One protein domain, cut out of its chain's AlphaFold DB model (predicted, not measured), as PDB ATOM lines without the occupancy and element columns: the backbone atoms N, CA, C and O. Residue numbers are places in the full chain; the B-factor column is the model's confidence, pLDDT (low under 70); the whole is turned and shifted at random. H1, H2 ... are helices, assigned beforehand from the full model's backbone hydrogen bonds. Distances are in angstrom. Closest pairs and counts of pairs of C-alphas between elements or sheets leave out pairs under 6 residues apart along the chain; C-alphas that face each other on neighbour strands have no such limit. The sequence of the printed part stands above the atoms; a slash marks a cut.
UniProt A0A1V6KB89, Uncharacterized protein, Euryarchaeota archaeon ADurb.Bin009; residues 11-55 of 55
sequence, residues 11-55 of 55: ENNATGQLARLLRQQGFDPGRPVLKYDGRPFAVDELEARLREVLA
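What this domain is: This is residues 11 to 55 of the 55 residues of an uncharacterized protein of Euryarchaeota archaeon ADurb.Bin009 (UniProt A0A1V6KB89). Two separate helices, H1 and H2, lie on either side of a long loop, residues 25 to 42, which leaves H1, passes through the middle and folds back near Asp 37 to reach H2. The outline is flat, with spans of 32 by 27 by 11 A, and residues 21 to 26 stick out at the H1 end. The printed part has 45 residues with two named helices, H1 then H2, and no named strand; the class is all helix, though under half of the residues are in named elements. It is only just loose, close to compact, with a radius of gyration of the C-alphas of 11.4 A.

How they stand to each other: H1, residues 17 to 24, and H2, residues 43 to 54, are apart, with no C-alpha of the one within 8 A of the other. Residues 21 to 26, of which 21 to 24 belong to H1, stand free. In H1 and H2 every O i to N i+4 pair is within hydrogen-bond range.

Where its parts are: H1 begins at C-alpha 17 (-23.940, 38.531, 25.018) and measures 10.7 A. H2 measures 16.1 A and ends at C-alpha 54 (-14.647, 27.919, 39.782).

The domain as a whole: The C-alphas farthest apart, of Gly 26 and Asp 44, are 31.5 A apart. The link from H1 to H2 is long, 18 residues. The printed part has no cut, and no printed residue is under 70 in pLDDT.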
ATOM      1  N   GLU A  11     -21.023  39.436  33.389       98.19
ATOM      2  CA  GLU A  11     -21.778  40.403  32.593       98.19
ATOM      3  C   GLU A  11     -23.036  40.895  33.319       98.19
ATOM      4  O   GLU A  11     -23.804  40.110  33.875       98.19
ATOM      5  N   ASN A  12     -23.301  42.203  33.238       97.81
ATOM      6  CA  ASN A  12     -24.569  42.800  33.673       97.81
ATOM      7  C   ASN A  12     -25.611  42.755  32.541       97.81
ATOM      8  O   ASN A  12     -26.098  43.787  32.079       97.81
ATOM      9  N   ASN A  13     -25.899  41.560  32.027       98.06
ATOM     10  CA  ASN A  13     -27.001  41.344  31.097       98.06
ATOM     11  C   ASN A  13     -27.647  39.967  31.299       98.06
ATOM     12  O   ASN A  13     -27.100  39.094  31.965       98.06
ATOM     13  N   ALA A  14     -28.828  39.779  30.710       97.75
ATOM     14  CA  ALA A  14     -29.627  38.571  30.903       97.75
ATOM     15  C   ALA A  14     -29.192  37.378  30.036       97.75
ATOM     16  O   ALA A  14     -29.546  36.244  30.343       97.75
ATOM     17  N   THR A  15     -28.468  37.610  28.936       97.75
ATOM     18  CA  THR A  15     -28.305  36.606  27.867       97.75
ATOM     19  C   THR A  15     -26.860  36.179  27.597       97.75
ATOM     20  O   THR A  15     -26.639  35.339  26.728       97.75
ATOM     21  N   GLY A  16     -25.875  36.713  28.324       97.88
ATOM     22  CA  GLY A  16     -24.455  36.394  28.140       97.88
ATOM     23  C   GLY A  16     -23.943  36.807  26.763       97.88
ATOM     24  O   GLY A  16     -23.385  35.995  26.022       97.88
ATOM     25  N   GLN A  17     -24.214  38.050  26.371       98.56
ATOM     26  CA  GLN A  17     -23.940  38.531  25.018       98.56
ATOM     27  C   GLN A  17     -22.442  38.541  24.693       98.56
ATOM     28  O   GLN A  17     -22.070  38.139  23.591       98.56
ATOM     29  N   LEU A  18     -21.580  38.928  25.639       98.06
ATOM     30  CA  LEU A  18     -20.130  38.871  25.464       98.06
ATOM     31  C   LEU A  18     -19.651  37.421  25.411       98.06
ATOM     32  O   LEU A  18     -18.890  37.079  24.513       98.06
ATOM     33  N   ALA A  19     -20.142  36.543  26.288       97.81
ATOM     34  CA  ALA A  19     -19.822  35.119  26.226       97.81
ATOM     35  C   ALA A  19     -20.223  34.501  24.874       97.81
ATOM     36  O   ALA A  19     -19.493  33.680  24.321       97.81
ATOM     37  N   ARG A  20     -21.357  34.921  24.297       98.06
ATOM     38  CA  ARG A  20     -21.771  34.524  22.944       98.06
ATOM     39  C   ARG A  20     -20.811  35.045  21.873       98.06
ATOM     40  O   ARG A  20     -20.431  34.275  20.996       98.06
ATOM     41  N   LEU A  21     -20.414  36.316  21.941       98.25
ATOM     42  CA  LEU A  21     -19.452  36.904  21.003       98.25
ATOM     43  C   LEU A  21     -18.085  36.213  21.087       98.25
ATOM     44  O   LEU A  21     -17.520  35.869  20.055       98.25
ATOM     45  N   LEU A  22     -17.585  35.936  22.294       96.81
ATOM     46  CA  LEU A  22     -16.330  35.208  22.504       96.81
ATOM     47  C   LEU A  22     -16.369  33.835  21.824       96.81
ATOM     48  O   LEU A  22     -15.442  33.494  21.089       96.81
ATOM     49  N   ARG A  23     -17.476  33.093  21.973       96.31
ATOM     50  CA  ARG A  23     -17.655  31.785  21.321       96.31
ATOM     51  C   ARG A  23     -17.645  31.879  19.802       96.31
ATOM     52  O   ARG A  23     -17.044  31.035  19.148       96.31
ATOM     53  N   GLN A  24     -18.257  32.919  19.239       98.19
ATOM     54  CA  GLN A  24     -18.220  33.172  17.796       98.19
ATOM     55  C   GLN A  24     -16.805  33.474  17.285       98.19
ATOM     56  O   GLN A  24     -16.521  33.221  16.120       98.19
ATOM     57  N   GLN A  25     -15.917  33.973  18.148       97.12
ATOM     58  CA  GLN A  25     -14.501  34.199  17.847       97.12
ATOM     59  C   GLN A  25     -13.605  32.997  18.206       97.12
ATOM     60  O   GLN A  25     -12.383  33.123  18.204       97.12
ATOM     61  N   GLY A  26     -14.185  31.835  18.526       94.94
ATOM     62  CA  GLY A  26     -13.440  30.613  18.845       94.94
ATOM     63  C   GLY A  26     -12.949  30.511  20.293       94.94
ATOM     64  O   GLY A  26     -12.098  29.672  20.583       94.94
ATOM     65  N   PHE A  27     -13.471  31.329  21.211       92.69
ATOM     66  CA  PHE A  27     -13.109  31.302  22.631       92.69
ATOM     67  C   PHE A  27     -14.312  30.946  23.510       92.69
ATOM     68  O   PHE A  27     -15.294  31.681  23.544       92.69
ATOM     69  N   ASP A  28     -14.229  29.859  24.279       92.62
ATOM     70  CA  ASP A  28     -15.267  29.512  25.258       92.62
ATOM     71  C   ASP A  28     -14.853  29.940  26.677       92.62
ATOM     72  O   ASP A  28     -13.942  29.343  27.250       92.62
ATOM     73  N   PRO A  29     -15.500  30.962  27.272       92.88
ATOM     74  CA  PRO A  29     -15.242  31.367  28.652       92.88
ATOM     75  C   PRO A  29     -16.018  30.519  29.680       92.88
ATOM     76  O   PRO A  29     -16.120  30.918  30.839       92.88
ATOM     77  N   GLY A  30     -16.638  29.408  29.266       91.50
ATOM     78  CA  GLY A  30     -17.455  28.565  30.135       91.50
ATOM     79  C   GLY A  30     -18.783  29.217  30.540       91.50
ATOM     80  O   GLY A  30     -19.314  30.101  29.858       91.50
ATOM     81  N   ARG A  31     -19.367  28.755  31.650       93.88
ATOM     82  CA  ARG A  31     -20.646  29.274  32.159       93.88
ATOM     83  C   ARG A  31     -20.473  30.730  32.631       93.88
ATOM     84  O   ARG A  31     -19.690  30.958  33.549       93.88
ATOM     85  N   PRO A  32     -21.190  31.714  32.056       96.69
ATOM     86  CA  PRO A  32     -21.066  33.101  32.491       96.69
ATOM     87  C   PRO A  32     -21.792  33.357  33.821       96.69
ATOM     88  O   PRO A  32     -22.791  32.707  34.139       96.69
ATOM     89  N   VAL A  33     -21.321  34.358  34.566       98.31
ATOM     90  CA  VAL A  33     -22.017  34.944  35.720       98.31
ATOM     91  C   VAL A  33     -22.811  36.152  35.231       98.31
ATOM     92  O   VAL A  33     -22.234  37.134  34.769       98.31
ATOM     93  N   LEU A  34     -24.138  36.059  35.317       98.25
ATOM     94  CA  LEU A  34     -25.071  37.043  34.770       98.25
ATOM     95  C   LEU A  34     -25.851  37.751  35.878       98.25
ATOM     96  O   LEU A  34     -26.281  37.105  36.837       98.25
ATOM     97  N   LYS A  35     -26.081  39.054  35.704       98.44
ATOM     98  CA  LYS A  35     -26.995  39.872  36.512       98.44
ATOM     99  C   LYS A  35     -27.758  40.839  35.616       98.44
ATOM    100  O   LYS A  35     -27.200  41.396  34.679       98.44
ATOM    101  N   TYR A  36     -29.050  41.009  35.869       98.12
ATOM    102  CA  TYR A  36     -29.938  41.798  35.005       98.12
ATOM    103  C   TYR A  36     -31.028  42.546  35.786       98.12
ATOM    104  O   TYR A  36     -32.045  42.936  35.224       98.12
ATOM    105  N   ASP A  37     -30.817  42.764  37.084       97.81
ATOM    106  CA  ASP A  37     -31.773  43.425  37.986       97.81
ATOM    107  C   ASP A  37     -31.591  44.957  38.064       97.81
ATOM    108  O   ASP A  37     -32.173  45.612  38.927       97.81
ATOM    109  N   GLY A  38     -30.759  45.530  37.188       97.38
ATOM    110  CA  GLY A  38     -30.468  46.963  37.138       97.38
ATOM    111  C   GLY A  38     -29.485  47.464  38.201       97.38
ATOM    112  O   GLY A  38     -29.188  48.657  38.222       97.38
ATOM    113  N   ARG A  39     -28.955  46.590  39.068       97.50
ATOM    114  CA  ARG A  39     -27.976  46.952  40.104       97.50
ATOM    115  C   ARG A  39     -26.581  46.424  39.749       97.50
ATOM    116  O   ARG A  39     -26.474  45.358  39.146       97.50
ATOM    117  N   PRO A  40     -25.496  47.105  40.162       97.94
ATOM    118  CA  PRO A  40     -24.154  46.531  40.096       97.94
ATOM    119  C   PRO A  40     -24.057  45.247  40.930       97.94
ATOM    120  O   PRO A  40     -24.796  45.076  41.902       97.94
ATOM    121  N   PHE A  41     -23.127  44.358  40.589       98.31
ATOM    122  CA  PHE A  41     -22.742  43.267  41.486       98.31
ATOM    123  C   PHE A  41     -22.219  43.826  42.811       98.31
ATOM    124  O   PHE A  41     -21.353  44.703  42.810       98.31
ATOM    125  N   ALA A  42     -22.723  43.300  43.925       98.12
ATOM    126  CA  ALA A  42     -22.056  43.482  45.207       98.12
ATOM    127  C   ALA A  42     -20.807  42.581  45.272       98.12
ATOM    128  O   ALA A  42     -20.713  41.582  44.556       98.12
ATOM    129  N   VAL A  43     -19.817  42.951  46.089       98.19
ATOM    130  CA  VAL A  43     -18.530  42.229  46.148       98.19
ATOM    131  C   VAL A  43     -18.719  40.811  46.690       98.19
ATOM    132  O   VAL A  43     -18.228  39.855  46.099       98.19
ATOM    133  N   ASP A  44     -19.470  40.687  47.779       98.38
ATOM    134  CA  ASP A  44     -19.842  39.433  48.436       98.38
ATOM    135  C   ASP A  44     -20.696  38.537  47.528       98.38
ATOM    136  O   ASP A  44     -20.439  37.339  47.401       98.38
ATOM    137  N   GLU A  45     -21.664  39.132  46.828       98.25
ATOM    138  CA  GLU A  45     -22.457  38.451  45.804       98.25
ATOM    139  C   GLU A  45     -21.556  37.876  44.705       98.25
ATOM    140  O   GLU A  45     -21.636  36.687  44.394       98.25
ATOM    141  N   LEU A  46     -20.683  38.696  44.113       98.19
ATOM    142  CA  LEU A  46     -19.813  38.251  43.030       98.19
ATOM    143  C   LEU A  46     -18.837  37.170  43.502       98.19
ATOM    144  O   LEU A  46     -18.631  36.191  42.787       98.19
ATOM    145  N   GLU A  47     -18.270  37.307  44.700       98.19
ATOM    146  CA  GLU A  47     -17.385  36.303  45.285       98.19
ATOM    147  C   GLU A  47     -18.087  34.943  45.421       98.19
ATOM    148  O   GLU A  47     -17.551  33.927  44.970       98.19
ATOM    149  N   ALA A  48     -19.298  34.919  45.986       98.19
ATOM    150  CA  ALA A  48     -20.082  33.695  46.132       98.19
ATOM    151  C   ALA A  48     -20.356  33.041  44.770       98.19
ATOM    152  O   ALA A  48     -20.130  31.844  44.587       98.19
ATOM    153  N   ARG A  49     -20.752  33.843  43.776       97.50
ATOM    154  CA  ARG A  49     -21.023  33.357  42.417       97.50
ATOM    155  C   ARG A  49     -19.771  32.811  41.746       97.50
ATOM    156  O   ARG A  49     -19.844  31.759  41.124       97.50
ATOM    157  N   LEU A  50     -18.621  33.471  41.889       96.50
ATOM    158  CA  LEU A  50     -17.353  32.985  41.340       96.50
ATOM    159  C   LEU A  50     -16.935  31.652  41.968       96.50
ATOM    160  O   LEU A  50     -16.468  30.776  41.241       96.50
ATOM    161  N   ARG A  51     -17.150  31.454  43.276       95.69
ATOM    162  CA  ARG A  51     -16.886  30.168  43.946       95.69
ATOM    163  C   ARG A  51     -17.714  29.028  43.348       95.69
ATOM    164  O   ARG A  51     -17.168  27.954  43.140       95.69
ATOM    165  N   GLU A  52     -18.978  29.265  42.998       94.06
ATOM    166  CA  GLU A  52     -19.834  28.260  42.343       94.06
ATOM    167  C   GLU A  52     -19.371  27.882  40.928       94.06
ATOM    168  O   GLU A  52     -19.652  26.779  40.470       94.06
ATOM    169  N   VAL A  53     -18.746  28.805  40.184       93.25
ATOM    170  CA  VAL A  53     -18.314  28.536  38.796       93.25
ATOM    171  C   VAL A  53     -16.875  28.024  38.717       93.25
ATOM    172  O   VAL A  53     -16.505  27.409  37.722       93.25
ATOM    173  N   LEU A  54     -16.056  28.312  39.729       89.56
ATOM    174  CA  LEU A  54     -14.647  27.919  39.782       89.56
ATOM    175  C   LEU A  54     -14.389  26.648  40.601       89.56
ATOM    176  O   LEU A  54     -13.254  26.163  40.542       89.56
ATOM    177  N   ALA A  55     -15.373  26.151  41.356       81.94
ATOM    178  CA  ALA A  55     -15.327  24.837  42.004       81.94
ATOM    179  C   ALA A  55     -15.192  23.722  40.958       81.94
ATOM    180  O   ALA A  55     -14.269  22.895  41.131       81.94
TER     181      ALA A  55